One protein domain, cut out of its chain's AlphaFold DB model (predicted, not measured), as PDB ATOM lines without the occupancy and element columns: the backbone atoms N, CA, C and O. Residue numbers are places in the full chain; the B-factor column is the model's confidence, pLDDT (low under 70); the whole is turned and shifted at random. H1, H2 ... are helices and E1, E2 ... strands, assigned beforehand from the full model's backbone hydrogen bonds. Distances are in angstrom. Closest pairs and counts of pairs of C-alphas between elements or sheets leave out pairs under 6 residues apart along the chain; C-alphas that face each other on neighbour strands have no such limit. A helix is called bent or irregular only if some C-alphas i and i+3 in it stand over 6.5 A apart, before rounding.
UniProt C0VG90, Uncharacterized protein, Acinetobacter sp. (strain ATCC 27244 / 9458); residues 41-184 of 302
ATOM      1  N   ALA A  41      62.209 -25.892 -41.558       69.06
ATOM      2  CA  ALA A  41      60.912 -25.986 -42.200       69.06
ATOM      3  C   ALA A  41      60.358 -27.393 -41.944       69.06
ATOM      4  O   ALA A  41      60.995 -28.393 -42.285       69.06
ATOM      5  N   ILE A  42      59.208 -27.465 -41.274       81.19
ATOM      6  CA  ILE A  42      58.570 -28.738 -40.962       81.19
ATOM      7  C   ILE A  42      58.002 -29.276 -42.272       81.19
ATOM      8  O   ILE A  42      57.146 -28.650 -42.897       81.19
ATOM      9  N   LYS A  43      58.519 -30.422 -42.713       89.06
ATOM     10  CA  LYS A  43      58.028 -31.106 -43.906       89.06
ATOM     11  C   LYS A  43      56.665 -31.728 -43.606       89.06
ATOM     12  O   LYS A  43      56.545 -32.496 -42.658       89.06
ATOM     13  N   TYR A  44      55.679 -31.433 -44.448       89.31
ATOM     14  CA  TYR A  44      54.372 -32.084 -44.415       89.31
ATOM     15  C   TYR A  44      54.415 -33.441 -45.138       89.31
ATOM     16  O   TYR A  44      54.989 -33.560 -46.225       89.31
ATOM     17  N   TYR A  45      53.786 -34.446 -44.539       87.56
ATOM     18  CA  TYR A  45      53.623 -35.801 -45.045       87.56
ATOM     19  C   TYR A  45      52.131 -36.127 -45.104       87.56
ATOM     20  O   TYR A  45      51.439 -36.108 -44.091       87.56
ATOM     21  N   ASP A  46      51.646 -36.456 -46.298       85.94
ATOM     22  CA  ASP A  46      50.273 -36.914 -46.507       85.94
ATOM     23  C   ASP A  46      50.156 -38.382 -46.071       85.94
ATOM     24  O   ASP A  46      50.575 -39.293 -46.793       85.94
ATOM     25  N   THR A  47      49.663 -38.610 -44.851       83.81
ATOM     26  CA  THR A  47      49.690 -39.934 -44.215       83.81
ATOM     27  C   THR A  47      48.712 -40.929 -44.840       83.81
ATOM     28  O   THR A  47      48.921 -42.131 -44.671       83.81
ATOM     29  N   SER A  48      47.721 -40.463 -45.604       80.38
ATOM     30  CA  SER A  48      46.788 -41.302 -46.374       80.38
ATOM     31  C   SER A  48      47.459 -42.058 -47.524       80.38
ATOM     32  O   SER A  48      46.978 -43.090 -47.974       80.38
ATOM     33  N   LYS A  49      48.608 -41.558 -47.996       85.06
ATOM     34  CA  LYS A  49      49.380 -42.137 -49.108       85.06
ATOM     35  C   LYS A  49      50.585 -42.948 -48.639       85.06
ATOM     36  O   LYS A  49      51.379 -43.423 -49.457       85.06
ATOM     37  N   LEU A  50      50.781 -43.044 -47.326       86.62
ATOM     38  CA  LEU A  50      51.906 -43.754 -46.737       86.62
ATOM     39  C   LEU A  50      51.532 -45.208 -46.484       86.62
ATOM     40  O   LEU A  50      50.854 -45.515 -45.515       86.62
ATOM     41  N   GLU A  51      52.068 -46.085 -47.326       90.56
ATOM     42  CA  GLU A  51      52.043 -47.535 -47.124       90.56
ATOM     43  C   GLU A  51      53.215 -48.015 -46.253       90.56
ATOM     44  O   GLU A  51      54.253 -47.337 -46.220       90.56
ATOM     45  N   PRO A  52      53.146 -49.216 -45.641       90.75
ATOM     46  CA  PRO A  52      54.152 -49.681 -44.685       90.75
ATOM     47  C   PRO A  52      55.592 -49.664 -45.191       90.75
ATOM     48  O   PRO A  52      56.512 -49.203 -44.515       90.75
ATOM     49  N   LYS A  53      55.789 -50.043 -46.458       90.19
ATOM     50  CA  LYS A  53      57.094 -49.994 -47.135       90.19
ATOM     51  C   LYS A  53      57.726 -48.593 -47.192       90.19
ATOM     52  O   LYS A  53      58.936 -48.478 -47.368       90.19
ATOM     53  N   ASN A  54      56.923 -47.538 -47.057       93.19
ATOM     54  CA  ASN A  54      57.340 -46.144 -47.183       93.19
ATOM     55  C   ASN A  54      57.410 -45.406 -45.841       93.19
ATOM     56  O   ASN A  54      57.884 -44.270 -45.823       93.19
ATOM     57  N   PHE A  55      57.013 -46.018 -44.717       94.62
ATOM     58  CA  PHE A  55      57.055 -45.360 -43.403       94.62
ATOM     59  C   PHE A  55      58.439 -44.786 -43.082       94.62
ATOM     60  O   PHE A  55      58.555 -43.644 -42.647       94.62
ATOM     61  N   LYS A  56      59.502 -45.520 -43.434       92.31
ATOM     62  CA  LYS A  56      60.903 -45.129 -43.200       92.31
ATOM     63  C   LYS A  56      61.335 -43.848 -43.935       92.31
ATOM     64  O   LYS A  56      62.373 -43.282 -43.593       92.31
ATOM     65  N   GLN A  57      60.569 -43.376 -44.922       94.06
ATOM     66  CA  GLN A  57      60.811 -42.095 -45.605       94.06
ATOM     67  C   GLN A  57      60.381 -40.886 -44.761       94.06
ATOM     68  O   GLN A  57      60.785 -39.755 -45.045       94.06
ATOM     69  N   VAL A  58      59.560 -41.112 -43.732       96.62
ATOM     70  CA  VAL A  58      59.148 -40.088 -42.776       96.62
ATOM     71  C   VAL A  58      60.208 -39.971 -41.696       96.62
ATOM     72  O   VAL A  58      60.368 -40.855 -40.852       96.62
ATOM     73  N   VAL A  59      60.923 -38.851 -41.723       97.06
ATOM     74  CA  VAL A  59      61.929 -38.505 -40.721       97.06
ATOM     75  C   VAL A  59      61.602 -37.132 -40.154       97.06
ATOM     76  O   VAL A  59      61.446 -36.165 -40.906       97.06
ATOM     77  N   LEU A  60      61.483 -37.060 -38.828       97.50
ATOM     78  CA  LEU A  60      61.196 -35.845 -38.077       97.50
ATOM     79  C   LEU A  60      62.423 -35.402 -37.268       97.50
ATOM     80  O   LEU A  60      63.133 -36.243 -36.712       97.50
ATOM     81  N   PRO A  61      62.672 -34.088 -37.142       96.62
ATOM     82  CA  PRO A  61      63.790 -33.580 -36.347       96.62
ATOM     83  C   PRO A  61      63.586 -33.782 -34.837       96.62
ATOM     84  O   PRO A  61      64.552 -33.889 -34.091       96.62
ATOM     85  N   ASN A  62      62.335 -33.814 -34.378       97.19
ATOM     86  CA  ASN A  62      61.936 -34.083 -32.999       97.19
ATOM     87  C   ASN A  62      60.460 -34.517 -32.970       97.19
ATOM     88  O   ASN A  62      59.770 -34.431 -33.984       97.19
ATOM     89  N   LEU A  63      59.979 -34.952 -31.805       97.19
ATOM     90  CA  LEU A  63      58.583 -35.342 -31.583       97.19
ATOM     91  C   LEU A  63      57.822 -34.319 -30.719       97.19
ATOM     92  O   LEU A  63      56.971 -34.695 -29.921       97.19
ATOM     93  N   SER A  64      58.140 -33.022 -30.807       96.19
ATOM     94  CA  SER A  64      57.305 -32.014 -30.137       96.19
ATOM     95  C   SER A  64      55.890 -32.026 -30.721       96.19
ATOM     96  O   SER A  64      55.694 -32.390 -31.885       96.19
ATOM     97  N   THR A  65      54.903 -31.597 -29.931       95.00
ATOM     98  CA  THR A  65      53.504 -31.561 -30.381       95.00
ATOM     99  C   THR A  65      53.345 -30.711 -31.648       95.00
ATOM    100  O   THR A  65      52.713 -31.151 -32.601       95.00
ATOM    101  N   ASP A  66      54.005 -29.550 -31.724       95.06
ATOM    102  CA  ASP A  66      53.979 -28.683 -32.911       95.06
ATOM    103  C   ASP A  66      54.621 -29.358 -34.138       95.06
ATOM    104  O   ASP A  66      54.084 -29.256 -35.244       95.06
ATOM    105  N   THR A  67      55.742 -30.072 -33.958       96.38
ATOM    106  CA  THR A  67      56.402 -30.791 -35.060       96.38
ATOM    107  C   THR A  67      55.503 -31.894 -35.597       96.38
ATOM    108  O   THR A  67      55.296 -31.961 -36.804       96.38
ATOM    109  N   VAL A  68      54.941 -32.734 -34.726       95.94
ATOM    110  CA  VAL A  68      54.050 -33.835 -35.120       95.94
ATOM    111  C   VAL A  68      52.797 -33.290 -35.811       95.94
ATOM    112  O   VAL A  68      52.506 -33.694 -36.937       95.94
ATOM    113  N   ALA A  69      52.110 -32.319 -35.197       94.62
ATOM    114  CA  ALA A  69      50.881 -31.742 -35.739       94.62
ATOM    115  C   ALA A  69      51.096 -31.176 -37.148       94.62
ATOM    116  O   ALA A  69      50.355 -31.493 -38.072       94.62
ATOM    117  N   ARG A  70      52.149 -30.378 -37.345       94.06
ATOM    118  CA  ARG A  70      52.427 -29.741 -38.643       94.06
ATOM    119  C   ARG A  70      53.047 -30.690 -39.666       94.06
ATOM    120  O   ARG A  70      52.981 -30.406 -40.860       94.06
ATOM    121  N   SER A  71      53.647 -31.796 -39.224       94.50
ATOM    122  CA  SER A  71      54.194 -32.811 -40.131       94.50
ATOM    123  C   SER A  71      53.107 -33.683 -40.737       94.50
ATOM    124  O   SER A  71      53.258 -34.095 -41.879       94.50
ATOM    125  N   PHE A  72      52.028 -33.970 -40.007       92.50
ATOM    126  CA  PHE A  72      51.010 -34.932 -40.452       92.50
ATOM    127  C   PHE A  72      49.660 -34.304 -40.776       92.50
ATOM    128  O   PHE A  72      48.888 -34.875 -41.542       92.50
ATOM    129  N   TYR A  73      49.397 -33.091 -40.289       90.56
ATOM    130  CA  TYR A  73      48.113 -32.427 -40.471       90.56
ATOM    131  C   TYR A  73      48.271 -31.022 -41.044       90.56
ATOM    132  O   TYR A  73      49.231 -30.295 -40.777       90.56
ATOM    133  N   LYS A  74      47.281 -30.614 -41.840       88.44
ATOM    134  CA  LYS A  74      47.182 -29.254 -42.377       88.44
ATOM    135  C   LYS A  74      46.592 -28.334 -41.311       88.44
ATOM    136  O   LYS A  74      45.407 -28.015 -41.345       88.44
ATOM    137  N   VAL A  75      47.432 -27.946 -40.352       91.31
ATOM    138  CA  VAL A  75      47.060 -27.063 -39.236       91.31
ATOM    139  C   VAL A  75      46.636 -25.689 -39.757       91.31
ATOM    140  O   VAL A  75      47.435 -24.991 -40.382       91.31
ATOM    141  N   THR A  76      45.405 -25.285 -39.456       90.88
ATOM    142  CA  THR A  76      44.855 -23.961 -39.788       90.88
ATOM    143  C   THR A  76      45.018 -22.976 -38.643       90.88
ATOM    144  O   THR A  76      45.345 -21.810 -38.854       90.88
ATOM    145  N   SER A  77      44.835 -23.445 -37.412       92.62
ATOM    146  CA  SER A  77      45.024 -22.658 -36.200       92.62
ATOM    147  C   SER A  77      45.326 -23.568 -35.013       92.62
ATOM    148  O   SER A  77      45.235 -24.792 -35.097       92.62
ATOM    149  N   SER A  78      45.733 -22.982 -33.893       94.25
ATOM    150  CA  SER A  78      45.982 -23.730 -32.665       94.25
ATOM    151  C   SER A  78      45.713 -22.866 -31.449       94.25
ATOM    152  O   SER A  78      45.975 -21.663 -31.495       94.25
ATOM    153  N   ARG A  79      45.282 -23.480 -30.351       93.69
ATOM    154  CA  ARG A  79      45.132 -22.814 -29.055       93.69
ATOM    155  C   ARG A  79      45.537 -23.744 -27.924       93.69
ATOM    156  O   ARG A  79      45.439 -24.961 -28.052       93.69
ATOM    157  N   GLU A  80      45.952 -23.161 -26.809       92.56
ATOM    158  CA  GLU A  80      46.117 -23.924 -25.576       92.56
ATOM    159  C   GLU A  80      44.760 -24.417 -25.067       92.56
ATOM    160  O   GLU A  80      43.722 -23.767 -25.268       92.56
ATOM    161  N   ARG A  81      44.779 -25.566 -24.391       89.81
ATOM    162  CA  ARG A  81      43.612 -26.082 -23.685       89.81
ATOM    163  C   ARG A  81      43.205 -25.129 -22.568       89.81
ATOM    164  O   ARG A  81      44.005 -24.756 -21.711       89.81
ATOM    165  N   GLY A  82      41.938 -24.745 -22.596       87.81
ATOM    166  CA  GLY A  82      41.273 -23.996 -21.549       87.81
ATOM    167  C   GLY A  82      40.878 -24.897 -20.383       87.81
ATOM    168  O   GLY A  82      40.861 -26.124 -20.475       87.81
ATOM    169  N   LYS A  83      40.537 -24.264 -19.261       85.69
ATOM    170  CA  LYS A  83      40.138 -24.955 -18.028       85.69
ATOM    171  C   LYS A  83      38.890 -25.827 -18.206       85.69
ATOM    172  O   LYS A  83      38.809 -26.888 -17.595       85.69
ATOM    173  N   ASP A  84      37.962 -25.377 -19.046       83.75
ATOM    174  CA  ASP A  84      36.649 -26.001 -19.241       83.75
ATOM    175  C   ASP A  84      36.603 -26.898 -20.488       83.75
ATOM    176  O   ASP A  84      35.538 -27.356 -20.890       83.75
ATOM    177  N   ASP A  85      37.746 -27.161 -21.127       85.25
ATOM    178  CA  ASP A  85      37.796 -28.130 -22.216       85.25
ATOM    179  C   ASP A  85      37.950 -29.546 -21.636       85.25
ATOM    180  O   ASP A  85      38.944 -29.873 -20.980       85.25
ATOM    181  N   TYR A  86      36.972 -30.412 -21.897       80.38
ATOM    182  CA  TYR A  86      36.897 -31.769 -21.336       80.38
ATOM    183  C   TYR A  86      37.478 -32.863 -22.243       80.38
ATOM    184  O   TYR A  86      37.441 -34.036 -21.878       80.38
ATOM    185  N   TRP A  87      38.005 -32.488 -23.410       88.69
ATOM    186  CA  TRP A  87      38.506 -33.411 -24.427       88.69
ATOM    187  C   TRP A  87      40.020 -33.292 -24.626       88.69
ATOM    188  O   TRP A  87      40.566 -32.188 -24.602       88.69
ATOM    189  N   GLY A  88      40.691 -34.416 -24.868       83.44
ATOM    190  CA  GLY A  88      42.114 -34.464 -25.192       83.44
ATOM    191  C   GLY A  88      43.040 -33.926 -24.095       83.44
ATOM    192  O   GLY A  88      42.658 -33.672 -22.947       83.44
ATOM    193  N   SER A  89      44.303 -33.729 -24.458       82.00
ATOM    194  CA  SER A  89      45.356 -33.259 -23.570       82.00
ATOM    195  C   SER A  89      46.253 -32.224 -24.250       82.00
ATOM    196  O   SER A  89      46.545 -32.281 -25.440       82.00
ATOM    197  N   GLY A  90      46.721 -31.251 -23.469       87.56
ATOM    198  CA  GLY A  90      47.668 -30.251 -23.958       87.56
ATOM    199  C   GLY A  90      47.068 -29.298 -24.992       87.56
ATOM    200  O   GLY A  90      45.991 -28.759 -24.792       87.56
ATOM    201  N   LYS A  91      47.809 -29.019 -26.060       93.88
ATOM    202  CA  LYS A  91      47.460 -27.999 -27.053       93.88
ATOM    203  C   LYS A  91      46.550 -28.572 -28.138       93.88
ATOM    204  O   LYS A  91      46.801 -29.669 -28.633       93.88
ATOM    205  N   TYR A  92      45.563 -27.787 -28.559       95.00
ATOM    206  CA  TYR A  92      44.671 -28.136 -29.659       95.00
ATOM    207  C   TYR A  92      45.142 -27.533 -30.967       95.00
ATOM    208  O   TYR A  92      45.490 -26.349 -31.037       95.00
ATOM    209  N   TYR A  93      45.089 -28.342 -32.017       94.12
ATOM    210  CA  TYR A  93      45.357 -27.916 -33.381       94.12
ATOM    211  C   TYR A  93      44.108 -28.156 -34.207       94.12
ATOM    212  O   TYR A  93      43.656 -29.289 -34.340       94.12
ATOM    213  N   TYR A  94      43.559 -27.086 -34.760       92.69
ATOM    214  CA  TYR A  94      42.488 -27.182 -35.735       92.69
ATOM    215  C   TYR A  94      43.117 -27.476 -37.087       92.69
ATOM    216  O   TYR A  94      44.124 -26.865 -37.467       92.69
ATOM    217  N   VAL A  95      42.557 -28.451 -37.786       89.38
ATOM    218  CA  VAL A  95      43.120 -28.998 -39.013       89.38
ATOM    219  C   VAL A  95      42.026 -29.103 -40.064       89.38
ATOM    220  O   VAL A  95      40.883 -29.443 -39.761       89.38
ATOM    221  N   ASN A  96      42.390 -28.830 -41.316       75.38
ATOM    222  CA  ASN A  96      41.533 -29.200 -42.440       75.38
ATOM    223  C   ASN A  96      41.485 -30.731 -42.525       75.38
ATOM    224  O   ASN A  96      42.537 -31.358 -42.366       75.38
ATOM    225  N   LYS A  97      40.292 -31.285 -42.791       67.50
ATOM    226  CA  LYS A  97      39.976 -32.720 -42.941       67.50
ATOM    227  C   LYS A  97      41.213 -33.597 -43.242       67.50
ATOM    228  O   LYS A  97      41.816 -33.432 -44.310       67.50
ATOM    229  N   PRO A  98      41.589 -34.547 -42.359       55.88
ATOM    230  CA  PRO A  98      42.392 -35.698 -42.769       55.88
ATOM    231  C   PRO A  98      41.637 -36.366 -43.921       55.88
ATOM    232  O   PRO A  98      40.437 -36.589 -43.796       55.88
ATOM    233  N   SER A  99      42.286 -36.616 -45.055       52.53
ATOM    234  CA  SER A  99      41.672 -36.960 -46.355       52.53
ATOM    235  C   SER A  99      40.762 -38.201 -46.388       52.53
ATOM    236  O   SER A  99      40.252 -38.538 -47.450       52.53
ATOM    237  N   ASP A 100      40.542 -38.844 -45.246       55.09
ATOM    238  CA  ASP A 100      40.132 -40.235 -45.099       55.09
ATOM    239  C   ASP A 100      38.821 -40.412 -44.304       55.09
ATOM    240  O   ASP A 100      38.372 -41.537 -44.112       55.09
ATOM    241  N   LEU A 101      38.210 -39.321 -43.820       54.03
ATOM    242  CA  LEU A 101      36.967 -39.334 -43.033       54.03
ATOM    243  C   LEU A 101      35.892 -38.529 -43.767       54.03
ATOM    244  O   LEU A 101      35.903 -37.295 -43.734       54.03
ATOM    245  N   ASP A 102      35.018 -39.214 -44.510       47.66
ATOM    246  CA  ASP A 102      34.341 -38.594 -45.649       47.66
ATOM    247  C   ASP A 102      33.363 -37.443 -45.336       47.66
ATOM    248  O   ASP A 102      33.200 -36.562 -46.181       47.66
ATOM    249  N   ASP A 103      32.916 -37.303 -44.084       48.88
ATOM    250  CA  ASP A 103      31.864 -36.353 -43.685       48.88
ATOM    251  C   ASP A 103      32.309 -35.181 -42.775       48.88
ATOM    252  O   ASP A 103      31.470 -34.415 -42.303       48.88
ATOM    253  N   LEU A 104      33.612 -34.986 -42.519       50.47
ATOM    254  CA  LEU A 104      34.095 -33.940 -41.593       50.47
ATOM    255  C   LEU A 104      34.623 -32.700 -42.336       50.47
ATOM    256  O   LEU A 104      35.631 -32.775 -43.031       50.47
ATOM    257  N   THR A 105      33.993 -31.532 -42.176       61.50
ATOM    258  CA  THR A 105      34.500 -30.269 -42.756       61.50
ATOM    259  C   THR A 105      35.699 -29.704 -41.990       61.50
ATOM    260  O   THR A 105      36.654 -29.255 -42.621       61.50
ATOM    261  N   ASP A 106      35.694 -29.806 -40.658       79.44
ATOM    262  CA  ASP A 106      36.748 -29.321 -39.761       79.44
ATOM    263  C   ASP A 106      37.028 -30.355 -38.660       79.44
ATOM    264  O   ASP A 106      36.112 -30.982 -38.129       79.44
ATOM    265  N   ALA A 107      38.295 -30.530 -38.283       89.12
ATOM    266  CA  ALA A 107      38.680 -31.407 -37.181       89.12
ATOM    267  C   ALA A 107      39.618 -30.692 -36.209       89.12
ATOM    268  O   ALA A 107      40.299 -29.717 -36.548       89.12
ATOM    269  N   VAL A 108      39.669 -31.201 -34.986       93.00
ATOM    270  CA  VAL A 108      40.625 -30.782 -33.967       93.00
ATOM    271  C   VAL A 108      41.414 -31.995 -33.506       93.00
ATOM    272  O   VAL A 108      40.857 -33.071 -33.295       93.00
ATOM    273  N   ILE A 109      42.726 -31.816 -33.373       94.25
ATOM    274  CA  ILE A 109      43.629 -32.847 -32.873       94.25
ATOM    275  C   ILE A 109      44.285 -32.419 -31.564       94.25
ATOM    276  O   ILE A 109      44.574 -31.238 -31.334       94.25
ATOM    277  N   SER A 110      44.563 -33.417 -30.738       95.19
ATOM    278  CA  SER A 110      45.279 -33.327 -29.474       95.19
ATOM    279  C   SER A 110      46.354 -34.411 -29.456       95.19
ATOM    280  O   SER A 110      46.065 -35.582 -29.682       95.19
ATOM    281  N   ILE A 111      47.605 -34.036 -29.185       95.81
ATOM    282  CA  ILE A 111      48.717 -34.993 -29.126       95.81
ATOM    283  C   ILE A 111      48.970 -35.344 -27.666       95.81
ATOM    284  O   ILE A 111      49.440 -34.506 -26.892       95.81
ATOM    285  N   ALA A 112      48.677 -36.591 -27.310       94.56
ATOM    286  CA  ALA A 112      48.856 -37.092 -25.959       94.56
ATOM    287  C   ALA A 112      50.344 -37.283 -25.606       94.56
ATOM    288  O   ALA A 112      51.204 -37.345 -26.494       94.56
ATOM    289  N   PRO A 113      50.691 -37.389 -24.307       94.81
ATOM    290  CA  PRO A 113      52.065 -37.636 -23.892       94.81
ATOM    291  C   PRO A 113      52.668 -38.875 -24.562       94.81
ATOM    292  O   PRO A 113      52.097 -39.965 -24.524       94.81
ATOM    293  N   ILE A 114      53.865 -38.702 -25.124       96.62
ATOM    294  CA  ILE A 114      54.595 -39.759 -25.828       96.62
ATOM    295  C   ILE A 114      54.925 -40.899 -24.869       96.62
ATOM    296  O   ILE A 114      55.423 -40.689 -23.755       96.62
ATOM    297  N   ILE A 115      54.691 -42.125 -25.328       97.31
ATOM    298  CA  ILE A 115      55.050 -43.336 -24.600       97.31
ATOM    299  C   ILE A 115      56.372 -43.862 -25.141       97.31
ATOM    300  O   ILE A 115      56.479 -44.237 -26.307       97.31
ATOM    301  N   THR A 116      57.373 -43.920 -24.267       97.94
ATOM    302  CA  THR A 116      58.649 -44.574 -24.559       97.94
ATOM    303  C   THR A 116      58.637 -45.989 -24.000       97.94
ATOM    304  O   THR A 116      58.307 -46.183 -22.828       97.94
ATOM    305  N   TYR A 117      59.023 -46.965 -24.816       97.50
ATOM    306  CA  TYR A 117      59.192 -48.361 -24.410       97.50
ATOM    307  C   TYR A 117      60.359 -49.007 -25.168       97.50
ATOM    308  O   TYR A 117      60.936 -48.392 -26.063       97.50
ATOM    309  N   GLN A 118      60.738 -50.227 -24.790       96.94
ATOM    310  CA  GLN A 118      61.711 -51.032 -25.529       96.94
ATOM    311  C   GLN A 118      60.992 -52.121 -26.313       96.94
ATOM    312  O   GLN A 118      60.099 -52.773 -25.771       96.94
ATOM    313  N   ASN A 119      61.376 -52.325 -27.573       95.12
ATOM    314  CA  ASN A 119      60.893 -53.464 -28.347       95.12
ATOM    315  C   ASN A 119      61.499 -54.791 -27.845       95.12
ATOM    316  O   ASN A 119      62.288 -54.824 -26.898       95.12
ATOM    317  N   MET A 120      61.159 -55.898 -28.511       91.19
ATOM    318  CA  MET A 120      61.661 -57.234 -28.157       91.19
ATOM    319  C   MET A 120      63.189 -57.374 -28.300       91.19
ATOM    320  O   MET A 120      63.774 -58.273 -27.702       91.19
ATOM    321  N   GLN A 121      63.840 -56.487 -29.061       94.00
ATOM    322  CA  GLN A 121      65.292 -56.426 -29.249       94.00
ATOM    323  C   GLN A 121      65.990 -55.466 -28.264       94.00
ATOM    324  O   GLN A 121      67.206 -55.303 -28.327       94.00
ATOM    325  N   GLY A 122      65.250 -54.833 -27.347       95.25
ATOM    326  CA  GLY A 122      65.791 -53.877 -26.375       95.25
ATOM    327  C   GLY A 122      66.010 -52.464 -26.929       95.25
ATOM    328  O   GLY A 122      66.558 -51.603 -26.241       95.25
ATOM    329  N   GLU A 123      65.573 -52.193 -28.156       96.75
ATOM    330  CA  GLU A 123      65.712 -50.889 -28.793       96.75
ATOM    331  C   GLU A 123      64.581 -49.947 -28.366       96.75
ATOM    332  O   GLU A 123      63.411 -50.330 -28.307       96.75
ATOM    333  N   ALA A 124      64.913 -48.677 -28.123       98.00
ATOM    334  CA  ALA A 124      63.924 -47.672 -27.749       98.00
ATOM    335  C   ALA A 124      62.922 -47.399 -28.883       98.00
ATOM    336  O   ALA A 124      63.279 -47.298 -30.063       98.00
ATOM    337  N   ARG A 125      61.663 -47.230 -28.492       98.25
ATOM    338  CA  ARG A 125      60.521 -46.901 -29.338       98.25
ATOM    339  C   ARG A 125      59.733 -45.757 -28.729       98.25
ATOM    340  O   ARG A 125      59.649 -45.642 -27.508       98.25
ATOM    341  N   TYR A 126      59.173 -44.920 -29.594       98.62
ATOM    342  CA  TYR A 126      58.429 -43.723 -29.226       98.62
ATOM    343  C   TYR A 126      57.064 -43.780 -29.903       98.62
ATOM    344  O   TYR A 126      56.966 -43.601 -31.118       98.62
ATOM    345  N   LEU A 127      56.025 -44.056 -29.123       98.56
ATOM    346  CA  LEU A 127      54.644 -44.071 -29.586       98.56
ATOM    347  C   LEU A 127      54.019 -42.703 -29.334       98.56
ATOM    348  O   LEU A 127      53.980 -42.233 -28.194       98.56
ATOM    349  N   VAL A 128      53.553 -42.077 -30.407       98.06
ATOM    350  CA  VAL A 128      52.904 -40.768 -30.413       98.06
ATOM    351  C   VAL A 128      51.408 -40.979 -30.639       98.06
ATOM    352  O   VAL A 128      51.021 -41.328 -31.757       98.06
ATOM    353  N   PRO A 129      50.572 -40.794 -29.607       96.94
ATOM    354  CA  PRO A 129      49.126 -40.886 -29.731       96.94
ATOM    355  C   PRO A 129      48.542 -39.530 -30.119       96.94
ATOM    356  O   PRO A 129      48.868 -38.506 -29.510       96.94
ATOM    357  N   VAL A 130      47.678 -39.530 -31.126       95.69
ATOM    358  CA  VAL A 130      46.958 -38.352 -31.599       95.69
ATOM    359  C   VAL A 130      45.471 -38.641 -31.520       95.69
ATOM    360  O   VAL A 130      44.952 -39.507 -32.216       95.69
ATOM    361  N   GLU A 131      44.793 -37.916 -30.647       94.31
ATOM    362  CA  GLU A 131      43.344 -37.951 -30.526       94.31
ATOM    363  C   GLU A 131      42.757 -36.945 -31.510       94.31
ATOM    364  O   GLU A 131      43.184 -35.788 -31.553       94.31
ATOM    365  N   VAL A 132      41.783 -37.385 -32.296       92.56
ATOM    366  CA  VAL A 132      41.108 -36.604 -33.331       92.56
ATOM    367  C   VAL A 132      39.616 -36.601 -33.024       92.56
ATOM    368  O   VAL A 132      39.034 -37.650 -32.761       92.56
ATOM    369  N   THR A 133      38.984 -35.432 -33.057       90.94
ATOM    370  CA  THR A 133      37.520 -35.322 -33.006       90.94
ATOM    371  C   THR A 133      37.028 -34.242 -33.965       90.94
ATOM    372  O   THR A 133      37.807 -33.426 -34.474       90.94
ATOM    373  N   LEU A 134      35.724 -34.248 -34.225       88.88
ATOM    374  CA  LEU A 134      35.062 -33.256 -35.057       88.88
ATOM    375  C   LEU A 134      35.145 -31.865 -34.411       88.88
ATOM    376  O   LEU A 134      35.040 -31.710 -33.191       88.88
ATOM    377  N   ALA A 135      35.306 -30.844 -35.248       88.19
ATOM    378  CA  ALA A 135      35.111 -29.461 -34.853       88.19
ATOM    379  C   ALA A 135      33.959 -28.851 -35.661       88.19
ATOM    380  O   ALA A 135      33.913 -28.991 -36.878       88.19
ATOM    381  N   ILE A 136      33.040 -28.151 -34.998       83.62
ATOM    382  CA  ILE A 136      31.932 -27.432 -35.640       83.62
ATOM    383  C   ILE A 136      32.035 -25.965 -35.240       83.62
ATOM    384  O   ILE A 136      32.099 -25.642 -34.054       83.62
ATOM    385  N   GLU A 137      32.112 -25.068 -36.228       83.06
ATOM    386  CA  GLU A 137      32.221 -23.615 -36.006       83.06
ATOM    387  C   GLU A 137      33.376 -23.233 -35.051       83.06
ATOM    388  O   GLU A 137      33.266 -22.347 -34.201       83.06
ATOM    389  N   GLY A 138      34.505 -23.945 -35.156       79.06
ATOM    390  CA  GLY A 138      35.688 -23.736 -34.310       79.06
ATOM    391  C   GLY A 138      35.560 -24.266 -32.875       79.06
ATOM    392  O   GLY A 138      36.463 -24.061 -32.057       79.06
ATOM    393  N   ARG A 139      34.475 -24.970 -32.546       84.81
ATOM    394  CA  ARG A 139      34.272 -25.633 -31.252       84.81
ATOM    395  C   ARG A 139      34.497 -27.129 -31.379       84.81
ATOM    396  O   ARG A 139      34.190 -27.716 -32.407       84.81
ATOM    397  N   ILE A 140      35.049 -27.720 -30.327       89.25
ATOM    398  CA  ILE A 140      35.227 -29.169 -30.221       89.25
ATOM    399  C   ILE A 140      33.837 -29.782 -30.075       89.25
ATOM    400  O   ILE A 140      33.100 -29.387 -29.172       89.25
ATOM    401  N   GLU A 141      33.478 -30.704 -30.961       87.38
ATOM    402  CA  GLU A 141      32.199 -31.395 -30.884       87.38
ATOM    403  C   GLU A 141      32.281 -32.509 -29.835       87.38
ATOM    404  O   GLU A 141      33.135 -33.397 -29.898       87.38
ATOM    405  N   THR A 142      31.391 -32.435 -28.851       86.62
ATOM    406  CA  THR A 142      31.367 -33.321 -27.683       86.62
ATOM    407  C   THR A 142      29.974 -33.879 -27.423       86.62
ATOM    408  O   THR A 142      29.675 -34.287 -26.306       86.62
ATOM    409  N   SER A 143      29.091 -33.923 -28.421       86.88
ATOM    410  CA  SER A 143      27.808 -34.607 -28.289       86.88
ATOM    411  C   SER A 143      28.006 -36.090 -27.970       86.88
ATOM    412  O   SER A 143      28.990 -36.714 -28.373       86.88
ATOM    413  N   HIS A 144      27.021 -36.693 -27.304       84.00
ATOM    414  CA  HIS A 144      27.023 -38.129 -27.019       84.00
ATOM    415  C   HIS A 144      27.163 -38.994 -28.288       84.00
ATOM    416  O   HIS A 144      27.695 -40.094 -28.219       84.00
ATOM    417  N   ALA A 145      26.692 -38.519 -29.447       83.69
ATOM    418  CA  ALA A 145      26.774 -39.261 -30.707       83.69
ATOM    419  C   ALA A 145      28.153 -39.168 -31.380       83.69
ATOM    420  O   ALA A 145      28.457 -39.959 -32.270       83.69
ATOM    421  N   THR A 146      28.977 -38.204 -30.977       86.69
ATOM    422  CA  THR A 146      30.280 -37.965 -31.590       86.69
ATOM    423  C   THR A 146      31.301 -38.927 -31.016       86.69
ATOM    424  O   THR A 146      31.439 -39.020 -29.800       86.69
ATOM    425  N   ARG A 147      32.045 -39.609 -31.883       87.88
ATOM    426  CA  ARG A 147      33.126 -40.522 -31.507       87.88
ATOM    427  C   ARG A 147      34.468 -39.913 -31.863       87.88
ATOM    428  O   ARG A 147      34.595 -39.231 -32.880       87.88
ATOM    429  N   GLY A 148      35.454 -40.132 -31.007       90.12
ATOM    430  CA  GLY A 148      36.830 -39.765 -31.297       90.12
ATOM    431  C   GLY A 148      37.531 -40.851 -32.099       90.12
ATOM    432  O   GLY A 148      37.167 -42.026 -32.073       90.12
ATOM    433  N   THR A 149      38.581 -40.442 -32.794       91.94
ATOM    434  CA  THR A 149      39.494 -41.327 -33.509       91.94
ATOM    435  C   THR A 149      40.880 -41.225 -32.889       91.94
ATOM    436  O   THR A 149      41.413 -40.130 -32.708       91.94
ATOM    437  N   LEU A 150      41.482 -42.365 -32.572       94.12
ATOM    438  CA  LEU A 150      42.867 -42.465 -32.139       94.12
ATOM    439  C   LEU A 150      43.757 -42.819 -33.331       94.12
ATOM    440  O   LEU A 150      43.648 -43.895 -33.915       94.12
ATOM    441  N   GLU A 151      44.696 -41.940 -33.651       94.69
ATOM    442  CA  GLU A 151      45.798 -42.250 -34.551       94.69
ATOM    443  C   GLU A 151      47.076 -42.478 -33.744       94.69
ATOM    444  O   GLU A 151      47.413 -41.716 -32.836       94.69
ATOM    445  N   LEU A 152      47.814 -43.535 -34.074       97.31
ATOM    446  CA  LEU A 152      49.086 -43.837 -33.427       97.31
ATOM    447  C   LEU A 152      50.201 -43.771 -34.456       97.31
ATOM    448  O   LEU A 152      50.095 -44.358 -35.531       97.31
ATOM    449  N   TYR A 153      51.300 -43.122 -34.089       97.69
ATOM    450  CA  TYR A 153      52.519 -43.074 -34.885       97.69
ATOM    451  C   TYR A 153      53.683 -43.621 -34.065       97.69
ATOM    452  O   TYR A 153      53.975 -43.136 -32.971       97.69
ATOM    453  N   LEU A 154      54.362 -44.635 -34.590       98.31
ATOM    454  CA  LEU A 154      55.477 -45.298 -33.932       98.31
ATOM    455  C   LEU A 154      56.796 -44.898 -34.589       98.31
ATOM    456  O   LEU A 154      56.988 -45.075 -35.794       98.31
ATOM    457  N   PHE A 155      57.730 -44.412 -33.775       98.62
ATOM    458  CA  PHE A 155      59.051 -43.978 -34.212       98.62
ATOM    459  C   PHE A 155      60.172 -44.740 -33.515       98.62
ATOM    460  O   PHE A 155      60.063 -45.144 -32.353       98.62
ATOM    461  N   LYS A 156      61.310 -44.815 -34.203       98.12
ATOM    462  CA  LYS A 156      62.619 -45.063 -33.597       98.12
ATOM    463  C   LYS A 156      63.500 -43.826 -33.735       98.12
ATOM    464  O   LYS A 156      63.363 -43.060 -34.692       98.12
ATOM    465  N   LYS A 157      64.426 -43.644 -32.799       98.25
ATOM    466  CA  LYS A 157      65.442 -42.591 -32.883       98.25
ATOM    467  C   LYS A 157      66.654 -43.110 -33.660       98.25
ATOM    468  O   LYS A 157      67.095 -44.227 -33.423       98.25
ATOM    469  N   LEU A 158      67.147 -42.315 -34.600       97.88
ATOM    470  CA  LEU A 158      68.350 -42.577 -35.386       97.88
ATOM    471  C   LEU A 158      69.591 -42.022 -34.668       97.88
ATOM    472  O   LEU A 158      69.480 -41.128 -33.826       97.88
ATOM    473  N   ASP A 159      70.779 -42.486 -35.059       97.12
ATOM    474  CA  ASP A 159      72.062 -42.054 -34.472       97.12
ATOM    475  C   ASP A 159      72.312 -40.547 -34.619       97.12
ATOM    476  O   ASP A 159      72.927 -39.916 -33.763       97.12
ATOM    477  N   ASN A 160      71.773 -39.938 -35.679       95.31
ATOM    478  CA  ASN A 160      71.832 -38.495 -35.911       95.31
ATOM    479  C   ASN A 160      70.836 -37.689 -35.045       95.31
ATOM    480  O   ASN A 160      70.697 -36.480 -35.223       95.31
ATOM    481  N   GLY A 161      70.112 -38.349 -34.139       96.38
ATOM    482  CA  GLY A 161      69.152 -37.744 -33.223       96.38
ATOM    483  C   GLY A 161      67.743 -37.542 -33.783       96.38
ATOM    484  O   GLY A 161      66.851 -37.214 -33.000       96.38
ATOM    485  N   GLN A 162      67.527 -37.758 -35.085       97.44
ATOM    486  CA  GLN A 162      66.214 -37.648 -35.724       97.44
ATOM    487  C   GLN A 162      65.331 -38.863 -35.420       97.44
ATOM    488  O   GLN A 162      65.802 -39.902 -34.964       97.44
ATOM    489  N   PHE A 163      64.038 -38.745 -35.702       98.44
ATOM    490  CA  PHE A 163      63.052 -39.790 -35.460       98.44
ATOM    491  C   PHE A 163      62.506 -40.298 -36.787       98.44
ATOM    492  O   PHE A 163      61.912 -39.537 -37.545       98.44
ATOM    493  N   GLN A 164      62.707 -41.580 -37.069       98.00
ATOM    494  CA  GLN A 164      62.174 -42.243 -38.253       98.00
ATOM    495  C   GLN A 164      60.899 -42.989 -37.884       98.00
ATOM    496  O   GLN A 164      60.898 -43.768 -36.927       98.00
ATOM    497  N   MET A 165      59.829 -42.763 -38.646       98.19
ATOM    498  CA  MET A 165      58.593 -43.521 -38.479       98.19
ATOM    499  C   MET A 165      58.811 -44.960 -38.944       98.19
ATOM    500  O   MET A 165      59.426 -45.207 -39.985       98.19
ATOM    501  N   ILE A 166      58.309 -45.908 -38.164       96.88
ATOM    502  CA  ILE A 166      58.383 -47.338 -38.473       96.88
ATOM    503  C   ILE A 166      57.007 -47.982 -38.554       96.88
ATOM    504  O   ILE A 166      56.874 -48.985 -39.232       96.88
ATOM    505  N   SER A 167      55.984 -47.395 -37.930       97.19
ATOM    506  CA  SER A 167      54.604 -47.851 -38.072       97.19
ATOM    507  C   SER A 167      53.613 -46.727 -37.779       97.19
ATOM    508  O   SER A 167      53.968 -45.720 -37.160       97.19
ATOM    509  N   LYS A 168      52.375 -46.900 -38.232       96.12
ATOM    510  CA  LYS A 168      51.217 -46.088 -37.858       96.12
ATOM    511  C   LYS A 168      49.956 -46.946 -37.851       96.12
ATOM    512  O   LYS A 168      49.954 -48.029 -38.431       96.12
ATOM    513  N   THR A 169      48.883 -46.467 -37.235       94.31
ATOM    514  CA  THR A 169      47.537 -47.018 -37.464       94.31
ATOM    515  C   THR A 169      47.164 -46.963 -38.943       94.31
ATOM    516  O   THR A 169      47.701 -46.148 -39.700       94.31
ATOM    517  N   ALA A 170      46.249 -47.833 -39.365       87.62
ATOM    518  CA  ALA A 170      45.690 -47.792 -40.712       87.62
ATOM    519  C   ALA A 170      44.989 -46.450 -41.008       87.62
ATOM    520  O   ALA A 170      44.779 -45.611 -40.125       87.62
ATOM    521  N   GLN A 171      44.669 -46.240 -42.286       81.56
ATOM    522  CA  GLN A 171      43.900 -45.089 -42.752       81.56
ATOM    523  C   GLN A 171      42.587 -44.961 -41.956       81.56
ATOM    524  O   GLN A 171      41.919 -45.965 -41.724       81.56
ATOM    525  N   GLY A 172      42.245 -43.746 -41.514       78.06
ATOM    526  CA  GLY A 172      41.060 -43.493 -40.683       78.06
ATOM    527  C   GLY A 172      41.242 -43.723 -39.177       78.06
ATOM    528  O   GLY A 172      40.326 -43.418 -38.426       78.06
ATOM    529  N   GLY A 173      42.407 -44.199 -38.717       87.88
ATOM    530  CA  GLY A 173      42.689 -44.381 -37.289       87.88
ATOM    531  C   GLY A 173      41.827 -45.462 -36.627       87.88
ATOM    532  O   GLY A 173      41.377 -46.400 -37.279       87.88
ATOM    533  N   ILE A 174      41.662 -45.360 -35.309       91.12
ATOM    534  CA  ILE A 174      40.863 -46.274 -34.487       91.12
ATOM    535  C   ILE A 174      39.691 -45.479 -33.915       91.12
ATOM    536  O   ILE A 174      39.895 -44.627 -33.048       91.12
ATOM    537  N   GLU A 175      38.481 -45.727 -34.413       90.25
ATOM    538  CA  GLU A 175      37.270 -45.100 -33.879       90.25
ATOM    539  C   GLU A 175      36.916 -45.716 -32.522       90.25
ATOM    540  O   GLU A 175      36.899 -46.936 -32.363       90.25
ATOM    541  N   SER A 176      36.620 -44.863 -31.548       89.81
ATOM    542  CA  SER A 176      36.168 -45.296 -30.232       89.81
ATOM    543  C   SER A 176      34.691 -45.663 -30.225       89.81
ATOM    544  O   SER A 176      33.886 -45.085 -30.955       89.81
ATOM    545  N   ILE A 177      34.311 -46.592 -29.351       87.88
ATOM    546  CA  ILE A 177      32.896 -46.841 -29.062       87.88
ATOM    547  C   ILE A 177      32.318 -45.819 -28.075       87.88
ATOM    548  O   ILE A 177      31.094 -45.673 -28.010       87.88
ATOM    549  N   GLU A 178      33.169 -45.102 -27.334       81.31
ATOM    550  CA  GLU A 178      32.764 -44.017 -26.444       81.31
ATOM    551  C   GLU A 178      32.252 -42.799 -27.238       81.31
ATOM    552  O   GLU A 178      32.782 -42.412 -28.283       81.31
ATOM    553  N   GLY A 179      31.189 -42.174 -26.722       85.38
ATOM    554  CA  GLY A 179      30.675 -40.902 -27.228       85.38
ATOM    555  C   GLY A 179      31.511 -39.690 -26.794       85.38
ATOM    556  O   GLY A 179      32.611 -39.802 -26.253       85.38
ATOM    557  N   TYR A 180      30.956 -38.487 -26.959       87.75
ATOM    558  CA  TYR A 180      31.555 -37.223 -26.502       87.75
ATOM    559  C   TYR A 180      32.900 -36.862 -27.162       87.75
ATOM    560  O   TYR A 180      33.687 -36.093 -26.605       87.75
ATOM    561  N   GLY A 181      33.169 -37.415 -28.344       86.56
ATOM    562  CA  GLY A 181      34.404 -37.222 -29.102       86.56
ATOM    563  C   GLY A 181      35.618 -37.921 -28.492       86.56
ATOM    564  O   GLY A 181      36.741 -37.655 -28.914       86.56
ATOM    565  N   ARG A 182      35.433 -38.767 -27.473       88.00
ATOM    566  CA  ARG A 182      36.528 -39.412 -26.739       88.00
ATOM    567  C   ARG A 182      37.149 -40.562 -27.519       88.00
ATOM    568  O   ARG A 182      36.582 -41.052 -28.489       88.00
ATOM    569  N   THR A 183      38.352 -40.941 -27.100       90.62
ATOM    570  CA  THR A 183      39.076 -42.087 -27.646       90.62
ATOM    571  C   THR A 183      39.307 -43.133 -26.562       90.62
ATOM    572  O   THR A 183      39.367 -42.795 -25.381       90.62
ATOM    573  N   SER A 184      39.572 -44.380 -26.958       86.81
ATOM    574  CA  SER A 184      39.996 -45.463 -26.054       86.81
ATOM    575  C   SER A 184      41.395 -45.265 -25.443       86.81
ATOM    576  O   SER A 184      41.955 -46.170 -24.808       86.81
TER     577      SER A 184
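What this domain is: This is residues 41 to 184 of the 302 residues of an uncharacterized protein of Acinetobacter sp. (strain ATCC 27244 / 9458) (UniProt C0VG90). One long, strongly twisted antiparallel sheet is built around strand E5, with E3, then E2 and E1, toward its last residues, E4 on the same side toward its first, and E6, then E7, on its other side. Short helix H2 packs over E3, and H1 sits beside E7. The 144 printed residues hold, in chain order, H1, H2 and E1 to E7; the class is mixed, with under half of the residues in named elements. The whole is compact, radius of gyration of the C-alphas 15.0 A, yet elongated, spanning 44 by 27 by 26 A.

Where its parts are: E5, residues 124 to 136, is 38.7 A long, from C-alpha 124 at (63.924, -47.672, -27.749) to C-alpha 136 at (31.932, -27.432, -35.640). E6 is residues 149 to 157, 26.0 A. E1 is residues 75 to 80, E2 91 to 96, E3 106 to 111, E4 115 to 118 and E7 163 to 168. H1 is residues 52 to 57, irregular, with C-alphas 53 and 56 7.3 A apart; H2 is residues 65 to 72.

How they stand to each other: E5 has N 133 and O 108 of E3 3.0 A apart, N 125 and O 117 of E4 2.8 A, and N 128 and O 153 of E6 2.8 A, within hydrogen-bond range. E1, E2 and E3 form one meander, each strand the antiparallel neighbour of the one before; E4 to E7 form another. H2 is on the sheet, over E3, height 6.2 A; the closest C-alphas, Thr 65 and Ile 111, are 6.0 A apart. H1 touches E7, the closest C-alphas, Phe 55 and Ile 166, being 5.5 A apart. Every O i to N i+4 pair is within range in H2; in H1, 0 of 2, against 2 of 3 O i to N i+3 pairs.

The domain as a whole: The farthest C-alphas, Gln 121 and Glu 137, are 47.1 A apart. The printed part has no cut; E5 to E6 is a long link. Residues 41 and 97 to 105 have pLDDT under 70.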